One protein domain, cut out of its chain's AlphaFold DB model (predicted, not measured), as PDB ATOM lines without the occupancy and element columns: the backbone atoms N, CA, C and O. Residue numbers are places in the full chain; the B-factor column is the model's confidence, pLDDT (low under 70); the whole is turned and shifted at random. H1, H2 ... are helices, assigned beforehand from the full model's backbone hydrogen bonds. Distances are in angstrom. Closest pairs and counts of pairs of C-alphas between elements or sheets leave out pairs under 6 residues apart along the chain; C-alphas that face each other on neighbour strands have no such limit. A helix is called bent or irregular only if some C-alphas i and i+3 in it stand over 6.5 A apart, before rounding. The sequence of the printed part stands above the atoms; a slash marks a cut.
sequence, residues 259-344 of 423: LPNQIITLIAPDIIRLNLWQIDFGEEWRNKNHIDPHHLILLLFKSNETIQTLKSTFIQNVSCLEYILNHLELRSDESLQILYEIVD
ATOM      1  N   LEU A 259     223.577 306.324 410.851       80.19
ATOM      2  CA  LEU A 259     223.281 305.888 409.488       80.19
ATOM      3  C   LEU A 259     222.490 304.573 409.442       80.19
ATOM      4  O   LEU A 259     222.781 303.650 410.215       80.19
ATOM      5  N   PRO A 260     221.560 304.432 408.477       81.44
ATOM      6  CA  PRO A 260     220.938 303.151 408.179       81.44
ATOM      7  C   PRO A 260     221.972 302.167 407.618       81.44
ATOM      8  O   PRO A 260     222.891 302.557 406.893       81.44
ATOM      9  N   ASN A 261     221.767 300.874 407.888       81.94
ATOM     10  CA  ASN A 261     222.683 299.797 407.490       81.94
ATOM     11  C   ASN A 261     223.043 299.836 405.998       81.94
ATOM     12  O   ASN A 261     224.209 299.698 405.660       81.94
ATOM     13  N   GLN A 262     222.080 300.140 405.123       82.44
ATOM     14  CA  GLN A 262     222.290 300.240 403.672       82.44
ATOM     15  C   GLN A 262     223.379 301.255 403.286       82.44
ATOM     16  O   GLN A 262     224.201 300.984 402.412       82.44
ATOM     17  N   ILE A 263     223.402 302.423 403.941       82.56
ATOM     18  CA  ILE A 263     224.418 303.450 403.676       82.56
ATOM     19  C   ILE A 263     225.763 302.999 404.240       82.56
ATOM     20  O   ILE A 263     226.772 303.134 403.555       82.56
ATOM     21  N   ILE A 264     225.781 302.415 405.443       84.56
ATOM     22  CA  ILE A 264     227.006 301.884 406.060       84.56
ATOM     23  C   ILE A 264     227.642 300.822 405.161       84.56
ATOM     24  O   ILE A 264     228.827 300.915 404.856       84.56
ATOM     25  N   THR A 265     226.861 299.854 404.681       84.12
ATOM     26  CA  THR A 265     227.330 298.800 403.774       84.12
ATOM     27  C   THR A 265     227.930 299.375 402.490       84.12
ATOM     28  O   THR A 265     228.930 298.848 402.007       84.12
ATOM     29  N   LEU A 266     227.370 300.469 401.959       83.88
ATOM     30  CA  LEU A 266     227.879 301.135 400.757       83.88
ATOM     31  C   LEU A 266     229.242 301.809 400.987       83.88
ATOM     32  O   LEU A 266     230.117 301.704 400.133       83.88
ATOM     33  N   ILE A 267     229.419 302.502 402.115       83.81
ATOM     34  CA  ILE A 267     230.611 303.330 402.377       83.81
ATOM     35  C   ILE A 267     231.733 302.595 403.120       83.81
ATOM     36  O   ILE A 267     232.868 303.069 403.147       83.81
ATOM     37  N   ALA A 268     231.442 301.449 403.737       85.38
ATOM     38  CA  ALA A 268     232.402 300.725 404.564       85.38
ATOM     39  C   ALA A 268     233.733 300.381 403.861       85.38
ATOM     40  O   ALA A 268     234.773 300.514 404.514       85.38
ATOM     41  N   PRO A 269     233.771 299.994 402.563       83.50
ATOM     42  CA  PRO A 269     235.038 299.754 401.874       83.50
ATOM     43  C   PRO A 269     235.957 300.980 401.871       83.50
ATOM     44  O   PRO A 269     237.167 300.842 402.050       83.50
ATOM     45  N   ASP A 270     235.395 302.177 401.699       83.69
ATOM     46  CA  ASP A 270     236.169 303.416 401.633       83.69
ATOM     47  C   ASP A 270     236.677 303.836 403.017       83.69
ATOM     48  O   ASP A 270     237.835 304.226 403.144       83.69
ATOM     49  N   ILE A 271     235.881 303.640 404.076       84.88
ATOM     50  CA  ILE A 271     236.325 303.875 405.466       84.88
ATOM     51  C   ILE A 271     237.524 302.991 405.811       84.88
ATOM     52  O   ILE A 271     238.506 303.461 406.385       84.88
ATOM     53  N   ILE A 272     237.475 301.713 405.424       81.94
ATOM     54  CA  ILE A 272     238.577 300.775 405.665       81.94
ATOM     55  C   ILE A 272     239.827 301.199 404.902       81.94
ATOM     56  O   ILE A 272     240.915 301.176 405.469       81.94
ATOM     57  N   ARG A 273     239.684 301.614 403.638       80.19
ATOM     58  CA  ARG A 273     240.811 302.060 402.801       80.19
ATOM     59  C   ARG A 273     241.542 303.268 403.371       80.19
ATOM     60  O   ARG A 273     242.748 303.372 403.168       80.19
ATOM     61  N   LEU A 274     240.841 304.156 404.074       80.38
ATOM     62  CA  LEU A 274     241.469 305.309 404.716       80.38
ATOM     63  C   LEU A 274     242.358 304.932 405.907       80.38
ATOM     64  O   LEU A 274     243.173 305.751 406.317       80.38
ATOM     65  N   ASN A 275     242.217 303.722 406.464       79.88
ATOM     66  CA  ASN A 275     243.003 303.227 407.599       79.88
ATOM     67  C   ASN A 275     243.046 304.183 408.811       79.88
ATOM     68  O   ASN A 275     243.964 304.093 409.619       79.88
ATOM     69  N   LEU A 276     242.046 305.060 408.985       82.19
ATOM     70  CA  LEU A 276     241.998 306.012 410.109       82.19
ATOM     71  C   LEU A 276     242.087 305.301 411.466       82.19
ATOM     72  O   LEU A 276     242.724 305.792 412.389       82.19
ATOM     73  N   TRP A 277     241.508 304.102 411.551       81.81
ATOM     74  CA  TRP A 277     241.535 303.249 412.739       81.81
ATOM     75  C   TRP A 277     242.934 302.722 413.104       81.81
ATOM     76  O   TRP A 277     243.116 302.247 414.217       81.81
ATOM     77  N   GLN A 278     243.907 302.760 412.182       81.62
ATOM     78  CA  GLN A 278     245.294 302.332 412.424       81.62
ATOM     79  C   GLN A 278     246.198 303.477 412.882       81.62
ATOM     80  O   GLN A 278     247.349 303.235 413.247       81.62
ATOM     81  N   ILE A 279     245.722 304.719 412.802       82.19
ATOM     82  CA  ILE A 279     246.515 305.889 413.160       82.19
ATOM     83  C   ILE A 279     246.590 305.967 414.684       82.19
ATOM     84  O   ILE A 279     245.566 306.019 415.368       82.19
ATOM     85  N   ASP A 280     247.809 306.014 415.216       83.75
ATOM     86  CA  ASP A 280     248.021 306.288 416.633       83.75
ATOM     87  C   ASP A 280     247.958 307.797 416.885       83.75
ATOM     88  O   ASP A 280     248.903 308.537 416.609       83.75
ATOM     89  N   PHE A 281     246.818 308.254 417.397       81.06
ATOM     90  CA  PHE A 281     246.610 309.649 417.789       81.06
ATOM     91  C   PHE A 281     247.178 309.979 419.182       81.06
ATOM     92  O   PHE A 281     247.187 311.145 419.570       81.06
ATOM     93  N   GLY A 282     247.648 308.981 419.941       84.25
ATOM     94  CA  GLY A 282     248.129 309.160 421.310       84.25
ATOM     95  C   GLY A 282     247.019 309.254 422.367       84.25
ATOM     96  O   GLY A 282     245.845 309.506 422.087       84.25
ATOM     97  N   GLU A 283     247.392 309.022 423.626       83.00
ATOM     98  CA  GLU A 283     246.454 308.958 424.756       83.00
ATOM     99  C   GLU A 283     245.828 310.317 425.098       83.00
ATOM    100  O   GLU A 283     244.627 310.390 425.348       83.00
ATOM    101  N   GLU A 284     246.604 311.401 425.034       80.00
ATOM    102  CA  GLU A 284     246.117 312.762 425.295       80.00
ATOM    103  C   GLU A 284     244.979 313.154 424.349       80.00
ATOM    104  O   GLU A 284     243.952 313.682 424.785       80.00
ATOM    105  N   TRP A 285     245.118 312.838 423.059       86.94
ATOM    106  CA  TRP A 285     244.085 313.111 422.065       86.94
ATOM    107  C   TRP A 285     242.820 312.290 422.330       86.94
ATOM    108  O   TRP A 285     241.717 312.838 422.291       86.94
ATOM    109  N   ARG A 286     242.962 310.992 422.639       80.56
ATOM    110  CA  ARG A 286     241.821 310.117 422.966       80.56
ATOM    111  C   ARG A 286     241.068 310.613 424.196       80.56
ATOM    112  O   ARG A 286     239.843 310.680 424.173       80.56
ATOM    113  N   ASN A 287     241.799 311.013 425.236       73.00
ATOM    114  CA  ASN A 287     241.221 311.525 426.477       73.00
ATOM    115  C   ASN A 287     240.488 312.848 426.259       73.00
ATOM    116  O   ASN A 287     239.390 313.019 426.782       73.00
ATOM    117  N   LYS A 288     241.056 313.759 425.458       77.00
ATOM    118  CA  LYS A 288     240.430 315.048 425.134       77.00
ATOM    119  C   LYS A 288     239.120 314.891 424.363       77.00
ATOM    120  O   LYS A 288     238.177 315.631 424.613       77.00
ATOM    121  N   ASN A 289     239.080 313.967 423.405       73.44
ATOM    122  CA  ASN A 289     237.940 313.819 422.498       73.44
ATOM    123  C   ASN A 289     236.960 312.720 422.925       73.44
ATOM    124  O   ASN A 289     235.940 312.544 422.270       73.44
ATOM    125  N   HIS A 290     237.266 311.969 423.989       79.94
ATOM    126  CA  HIS A 290     236.483 310.823 424.464       79.94
ATOM    127  C   HIS A 290     236.165 309.789 423.369       79.94
ATOM    128  O   HIS A 290     235.132 309.121 423.400       79.94
ATOM    129  N   ILE A 291     237.069 309.647 422.399       78.88
ATOM    130  CA  ILE A 291     236.927 308.762 421.243       78.88
ATOM    131  C   ILE A 291     238.146 307.857 421.176       78.88
ATOM    132  O   ILE A 291     239.282 308.327 421.262       78.88
ATOM    133  N   ASP A 292     237.904 306.563 420.970       81.81
ATOM    134  CA  ASP A 292     238.934 305.634 420.521       81.81
ATOM    135  C   ASP A 292     238.856 305.503 418.987       81.81
ATOM    136  O   ASP A 292     237.901 304.910 418.476       81.81
ATOM    137  N   PRO A 293     239.839 306.034 418.237       78.44
ATOM    138  CA  PRO A 293     239.918 305.937 416.778       78.44
ATOM    139  C   PRO A 293     239.780 304.512 416.256       78.44
ATOM    140  O   PRO A 293     239.228 304.286 415.178       78.44
ATOM    141  N   HIS A 294     240.251 303.536 417.028       80.25
ATOM    142  CA  HIS A 294     240.190 302.150 416.619       80.25
ATOM    143  C   HIS A 294     238.753 301.607 416.647       80.25
ATOM    144  O   HIS A 294     238.414 300.742 415.842       80.25
ATOM    145  N   HIS A 295     237.864 302.152 417.488       80.56
ATOM    146  CA  HIS A 295     236.449 301.773 417.509       80.56
ATOM    147  C   HIS A 295     235.688 302.206 416.254       80.56
ATOM    148  O   HIS A 295     234.636 301.633 415.968       80.56
ATOM    149  N   LEU A 296     236.225 303.134 415.451       85.44
ATOM    150  CA  LEU A 296     235.608 303.556 414.192       85.44
ATOM    151  C   LEU A 296     235.307 302.362 413.275       85.44
ATOM    152  O   LEU A 296     234.257 302.309 412.635       85.44
ATOM    153  N   ILE A 297     236.211 301.379 413.249       82.69
ATOM    154  CA  ILE A 297     236.052 300.173 412.437       82.69
ATOM    155  C   ILE A 297     234.870 299.323 412.911       82.69
ATOM    156  O   ILE A 297     234.156 298.755 412.089       82.69
ATOM    157  N   LEU A 298     234.625 299.271 414.225       82.06
ATOM    158  CA  LEU A 298     233.552 298.483 414.832       82.06
ATOM    159  C   LEU A 298     232.178 299.048 414.465       82.06
ATOM    160  O   LEU A 298     231.238 298.287 414.252       82.06
ATOM    161  N   LEU A 299     232.078 300.373 414.304       85.06
ATOM    162  CA  LEU A 299     230.837 301.063 413.935       85.06
ATOM    163  C   LEU A 299     230.310 300.676 412.542       85.06
ATOM    164  O   LEU A 299     229.137 300.915 412.244       85.06
ATOM    165  N   LEU A 300     231.142 300.059 411.694       83.50
ATOM    166  CA  LEU A 300     230.739 299.555 410.377       83.50
ATOM    167  C   LEU A 300     229.927 298.256 410.469       83.50
ATOM    168  O   LEU A 300     229.106 297.955 409.599       83.50
ATOM    169  N   PHE A 301     230.120 297.484 411.534       78.00
ATOM    170  CA  PHE A 301     229.573 296.140 411.678       78.00
ATOM    171  C   PHE A 301     228.241 296.151 412.423       78.00
ATOM    172  O   PHE A 301     228.099 295.577 413.497       78.00
ATOM    173  N   LYS A 302     227.241 296.800 411.822       76.06
ATOM    174  CA  LYS A 302     225.850 296.763 412.307       76.06
ATOM    175  C   LYS A 302     224.988 295.688 411.650       76.06
ATOM    176  O   LYS A 302     223.867 295.449 412.084       76.06
ATOM    177  N   SER A 303     225.464 295.083 410.564       75.50
ATOM    178  CA  SER A 303     224.713 294.072 409.819       75.50
ATOM    179  C   SER A 303     225.641 293.044 409.180       75.50
ATOM    180  O   SER A 303     226.792 293.349 408.856       75.50
ATOM    181  N   ASN A 304     225.118 291.838 408.947       74.06
ATOM    182  CA  ASN A 304     225.837 290.797 408.210       74.06
ATOM    183  C   ASN A 304     226.125 291.225 406.753       74.06
ATOM    184  O   ASN A 304     227.183 290.915 406.210       74.06
ATOM    185  N   GLU A 305     225.234 292.007 406.133       80.62
ATOM    186  CA  GLU A 305     225.422 292.520 404.766       80.62
ATOM    187  C   GLU A 305     226.728 293.310 404.621       80.62
ATOM    188  O   GLU A 305     227.454 293.131 403.641       80.62
ATOM    189  N   THR A 306     227.086 294.113 405.631       81.00
ATOM    190  CA  THR A 306     228.361 294.837 405.633       81.00
ATOM    191  C   THR A 306     229.555 293.886 405.581       81.00
ATOM    192  O   THR A 306     230.491 294.137 404.828       81.00
ATOM    193  N   ILE A 307     229.529 292.760 406.298       76.31
ATOM    194  CA  ILE A 307     230.633 291.793 406.237       76.31
ATOM    195  C   ILE A 307     230.737 291.171 404.860       76.31
ATOM    196  O   ILE A 307     231.836 291.119 404.316       76.31
ATOM    197  N   GLN A 308     229.613 290.721 404.294       77.12
ATOM    198  CA  GLN A 308     229.603 290.093 402.972       77.12
ATOM    199  C   GLN A 308     230.232 291.014 401.920       77.12
ATOM    200  O   GLN A 308     231.087 290.571 401.153       77.12
ATOM    201  N   THR A 309     229.885 292.305 401.941       80.31
ATOM    202  CA  THR A 309     230.473 293.321 401.052       80.31
ATOM    203  C   THR A 309     231.972 293.505 401.286       80.31
ATOM    204  O   THR A 309     232.733 293.735 400.345       80.31
ATOM    205  N   LEU A 310     232.426 293.380 402.530       77.62
ATOM    206  CA  LEU A 310     233.813 293.620 402.906       77.62
ATOM    207  C   LEU A 310     234.719 292.384 402.829       77.62
ATOM    208  O   LEU A 310     235.936 292.547 402.911       77.62
ATOM    209  N   LYS A 311     234.180 291.172 402.614       76.31
ATOM    210  CA  LYS A 311     234.953 289.913 402.546       76.31
ATOM    211  C   LYS A 311     236.202 290.029 401.672       76.31
ATOM    212  O   LYS A 311     237.293 289.666 402.100       76.31
ATOM    213  N   SER A 312     236.067 290.592 400.471       69.00
ATOM    214  CA  SER A 312     237.186 290.776 399.534       69.00
ATOM    215  C   SER A 312     238.229 291.788 400.018       69.00
ATOM    216  O   SER A 312     239.419 291.607 399.768       69.00
ATOM    217  N   THR A 313     237.800 292.824 400.742       72.06
ATOM    218  CA  THR A 313     238.675 293.859 401.317       72.06
ATOM    219  C   THR A 313     239.455 293.304 402.512       72.06
ATOM    220  O   THR A 313     240.630 293.616 402.697       72.06
ATOM    221  N   PHE A 314     238.835 292.419 403.292       69.12
ATOM    222  CA  PHE A 314     239.443 291.826 404.478       69.12
ATOM    223  C   PHE A 314     240.478 290.742 404.206       69.12
ATOM    224  O   PHE A 314     241.423 290.618 404.983       69.12
ATOM    225  N   ILE A 315     240.370 290.017 403.088       61.75
ATOM    226  CA  ILE A 315     241.391 289.037 402.672       61.75
ATOM    227  C   ILE A 315     242.787 289.683 402.586       61.75
ATOM    228  O   ILE A 315     243.798 289.018 402.798       61.75
ATOM    229  N   GLN A 316     242.855 290.989 402.321       64.62
ATOM    230  CA  GLN A 316     244.106 291.739 402.217       64.62
ATOM    231  C   GLN A 316     244.505 292.464 403.516       64.62
ATOM    232  O   GLN A 316     245.614 292.987 403.592       64.62
ATOM    233  N   ASN A 317     243.644 292.500 404.542       72.06
ATOM    234  CA  ASN A 317     243.840 293.297 405.758       72.06
ATOM    235  C   ASN A 317     243.541 292.475 407.029       72.06
ATOM    236  O   ASN A 317     242.616 292.756 407.789       72.06
ATOM    237  N   VAL A 318     244.338 291.423 407.243       71.88
ATOM    238  CA  VAL A 318     244.177 290.461 408.353       71.88
ATOM    239  C   VAL A 318     244.246 291.135 409.729       71.88
ATOM    240  O   VAL A 318     243.479 290.777 410.618       71.88
ATOM    241  N   SER A 319     245.106 292.142 409.916       75.50
ATOM    242  CA  SER A 319     245.202 292.875 411.188       75.50
ATOM    243  C   SER A 319     243.911 293.623 411.537       75.50
ATOM    244  O   SER A 319     243.555 293.693 412.711       75.50
ATOM    245  N   CYS A 320     243.178 294.118 410.533       76.75
ATOM    246  CA  CYS A 320     241.850 294.709 410.709       76.75
ATOM    247  C   CYS A 320     240.865 293.696 411.292       76.75
ATOM    248  O   CYS A 320     240.254 293.949 412.329       76.75
ATOM    249  N   LEU A 321     240.772 292.513 410.673       75.56
ATOM    250  CA  LEU A 321     239.915 291.428 411.154       75.56
ATOM    251  C   LEU A 321     240.277 290.998 412.577       75.56
ATOM    252  O   LEU A 321     239.388 290.781 413.396       75.56
ATOM    253  N   GLU A 322     241.571 290.901 412.891       76.00
ATOM    254  CA  GLU A 322     242.025 290.578 414.243       76.00
ATOM    255  C   GLU A 322     241.631 291.649 415.261       76.00
ATOM    256  O   GLU A 322     241.223 291.311 416.373       76.00
ATOM    257  N   TYR A 323     241.746 292.928 414.897       78.12
ATOM    258  CA  TYR A 323     241.331 294.023 415.764       78.12
ATOM    259  C   TYR A 323     239.827 293.951 416.046       78.12
ATOM    260  O   TYR A 323     239.432 293.960 417.215       78.12
ATOM    261  N   ILE A 324     239.002 293.800 415.005       75.75
ATOM    262  CA  ILE A 324     237.546 293.680 415.150       75.75
ATOM    263  C   ILE A 324     237.204 292.468 416.016       75.75
ATOM    264  O   ILE A 324     236.445 292.593 416.972       75.75
ATOM    265  N   LEU A 325     237.820 291.311 415.755       75.31
ATOM    266  CA  LEU A 325     237.610 290.098 416.546       75.31
ATOM    267  C   LEU A 325     237.886 290.331 418.036       75.31
ATOM    268  O   LEU A 325     237.152 289.807 418.868       75.31
ATOM    269  N   ASN A 326     238.899 291.127 418.388       75.00
ATOM    270  CA  ASN A 326     239.249 291.400 419.785       75.00
ATOM    271  C   ASN A 326     238.312 292.421 420.443       75.00
ATOM    272  O   ASN A 326     237.963 292.239 421.605       75.00
ATOM    273  N   HIS A 327     237.830 293.425 419.710       76.94
ATOM    274  CA  HIS A 327     237.137 294.579 420.304       76.94
ATOM    275  C   HIS A 327     235.635 294.641 420.008       76.94
ATOM    276  O   HIS A 327     234.940 295.459 420.599       76.94
ATOM    277  N   LEU A 328     235.102 293.769 419.144       72.06
ATOM    278  CA  LEU A 328     233.663 293.685 418.914       72.06
ATOM    279  C   LEU A 328     232.955 293.307 420.220       72.06
ATOM    280  O   LEU A 328     233.181 292.217 420.764       72.06
ATOM    281  N   GLU A 329     232.113 294.217 420.698       67.25
ATOM    282  CA  GLU A 329     231.199 293.971 421.802       67.25
ATOM    283  C   GLU A 329     230.009 293.155 421.307       67.25
ATOM    284  O   GLU A 329     229.358 293.488 420.315       67.25
ATOM    285  N   LEU A 330     229.709 292.081 422.021       66.06
ATOM    286  CA  LEU A 330     228.695 291.127 421.612       66.06
ATOM    287  C   LEU A 330     227.430 291.369 422.431       66.06
ATOM    288  O   LEU A 330     227.271 290.845 423.530       66.06
ATOM    289  N   ARG A 331     226.563 292.245 421.915       63.69
ATOM    290  CA  ARG A 331     225.325 292.676 422.589       63.69
ATOM    291  C   ARG A 331     224.047 292.162 421.908       63.69
ATOM    292  O   ARG A 331     222.960 292.413 422.420       63.69
ATOM    293  N   SER A 332     224.158 291.474 420.768       65.25
ATOM    294  CA  SER A 332     223.017 290.954 419.993       65.25
ATOM    295  C   SER A 332     223.348 289.699 419.175       65.25
ATOM    296  O   SER A 332     224.514 289.414 418.890       65.25
ATOM    297  N   ASP A 333     222.319 288.983 418.718       66.19
ATOM    298  CA  ASP A 333     222.469 287.849 417.793       66.19
ATOM    299  C   ASP A 333     223.160 288.261 416.481       66.19
ATOM    300  O   ASP A 333     223.969 287.502 415.943       66.19
ATOM    301  N   GLU A 334     222.931 289.489 415.992       68.38
ATOM    302  CA  GLU A 334     223.660 290.009 414.829       68.38
ATOM    303  C   GLU A 334     225.151 290.174 415.112       68.38
ATOM    304  O   GLU A 334     225.968 289.802 414.275       68.38
ATOM    305  N   SER A 335     225.535 290.676 416.289       67.81
ATOM    306  CA  SER A 335     226.953 290.811 416.647       67.81
ATOM    307  C   SER A 335     227.667 289.451 416.723       67.81
ATOM    308  O   SER A 335     228.822 289.334 416.312       67.81
ATOM    309  N   LEU A 336     226.963 288.394 417.145       70.62
ATOM    310  CA  LEU A 336     227.461 287.013 417.133       70.62
ATOM    311  C   LEU A 336     227.599 286.459 415.710       70.62
ATOM    312  O   LEU A 336     228.614 285.840 415.384       70.62
ATOM    313  N   GLN A 337     226.615 286.713 414.845       72.00
ATOM    314  CA  GLN A 337     226.688 286.340 413.432       72.00
ATOM    315  C   GLN A 337     227.853 287.050 412.727       72.00
ATOM    316  O   GLN A 337     228.557 286.447 411.919       72.00
ATOM    317  N   ILE A 338     228.097 288.310 413.085       72.38
ATOM    318  CA  ILE A 338     229.212 289.110 412.583       72.38
ATOM    319  C   ILE A 338     230.557 288.501 412.991       72.38
ATOM    320  O   ILE A 338     231.448 288.321 412.158       72.38
ATOM    321  N   LEU A 339     230.685 288.126 414.264       73.50
ATOM    322  CA  LEU A 339     231.870 287.466 414.804       73.50
ATOM    323  C   LEU A 339     232.157 286.140 414.080       73.50
ATOM    324  O   LEU A 339     233.310 285.857 413.759       73.50
ATOM    325  N   TYR A 340     231.119 285.351 413.785       72.88
ATOM    326  CA  TYR A 340     231.247 284.093 413.046       72.88
ATOM    327  C   TYR A 340     231.794 284.304 411.626       72.88
ATOM    328  O   TYR A 340     232.735 283.629 411.211       72.88
ATOM    329  N   GLU A 341     231.245 285.264 410.883       74.94
ATOM    330  CA  GLU A 341     231.688 285.532 409.509       74.94
ATOM    331  C   GLU A 341     233.132 286.055 409.466       74.94
ATOM    332  O   GLU A 341     233.888 285.702 408.565       74.94
ATOM    333  N   ILE A 342     233.555 286.844 410.460       73.62
ATOM    334  CA  ILE A 342     234.954 287.285 410.600       73.62
ATOM    335  C   ILE A 342     235.884 286.097 410.845       73.62
ATOM    336  O   ILE A 342     236.962 286.018 410.261       73.62
ATOM    337  N   VAL A 343     235.473 285.159 411.692       71.50
ATOM    338  CA  VAL A 343     236.251 283.957 412.003       71.50
ATOM    339  C   VAL A 343     236.468 283.081 410.780       71.50
ATOM    340  O   VAL A 343     237.564 282.549 410.616       71.50
ATOM    341  N   ASP A 344     235.468 282.961 409.909       71.19
ATOM    342  CA  ASP A 344     235.616 282.215 408.658       71.19
ATOM    343  C   ASP A 344     236.655 282.857 407.720       71.19
ATOM    344  O   ASP A 344     237.332 282.163 406.963       71.19
TER     345      ASP A 344
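AT A GLANCE: This is residues 259 to 344 of the 423 residues of an uncharacterized protein of Entamoeba histolytica HM-1:IMSS-B (UniProt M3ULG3). What is the main picture? H1, H4 and H6 lie side by side in a curved layer, running the same way, and H3 and H5, which cross each other, pack along its hollow side, H3 on H1 and H5 on H6. H2 touches no other helix and has its centre farthest from the mean of the C-alphas, at 20.4 A, and residues 286 to 291, of which 286 to 289 belong to H2, stick out. What does the printed part hold? It has 86 residues with six named helices, H1 to H6 in order along the chain, and no named strand; the class is all helix. How compact is it? It is compact, with a radius of gyration of the C-alphas of 12.9 A and spans of 35 by 27 by 24 A.

HOW THE PARTS SIT: What does H1, residues 261 to 273, touch? It touches H4, residues 304 to 314, at a shallow tilt of 17 degrees, the same way, the closest C-alphas being those of Thr 265 and Thr 306 at 4.5 A. It also touches H3, residues 293 to 300, at a steep tilt of 38 degrees, opposite ways, with the C-alphas of Ala 268 and Leu 300 closest at 6.2 A. Where does H2, residues 283 to 289, stand? It is close to H3 but not clearly touching, the closest C-alphas being those of Arg 286 and Pro 293 at 7.7 A, and it is apart from H1 and H4. How do H5, residues 318 to 327, and H6, residues 333 to 344, join in? H5 touches H3 about perpendicular at 90 degrees, with the C-alphas of Leu 298 and Ile 324 closest at 6.3 A. H6 touches H4 at a shallow tilt of 23 degrees, the same way, with the C-alphas of Asn 304 and Ile 338 closest at 5.8 A. H5 and H6 form a helical hairpin at a shallow tilt of 32 degrees, H6 touching with residues 339 to 343 alone, and the C-alphas of Leu 321 and Ile 342 are closest at 6.5 A. What do the backbones show? Every O i to N i+4 pair is within hydrogen-bond range in H2, H5 and H6, against 7 of 9 in H1, 5 of 7 in H4 and 1 of 4 in H3, where 5 of 5 O i to N i+3 pairs are within range.

IN THESE COORDINATES: Where do the helices begin and end? H1 starts with C-alpha 261 at (222.683, 299.797, 407.490), and H6 ends with C-alpha 344 at (235.616, 282.215, 408.658). How long are they from first to last C-alpha? H1 measures 18.9 A, H2 10.1 A, H3 12.9 A, H4 14.1 A, H5 14.5 A and H6 17.0 A. Which are irregular? H1 is, with C-alphas 266 and 269 7.4 A apart, and H4 is, with C-alphas 309 and 312 7.3 A apart.

THE WHOLE: How large is it? The two C-alphas farthest apart, those of Lys 288 and Asp 344, are 37.0 A apart. Are there cuts or long links? The printed part has no cut and no long link; H1 to H2 is short and the others are tight. Where is confidence low? Residue 312, residues 314 to 316 and residues 329 to 335 have pLDDT under 70, and the mean of the printed part is 77.2.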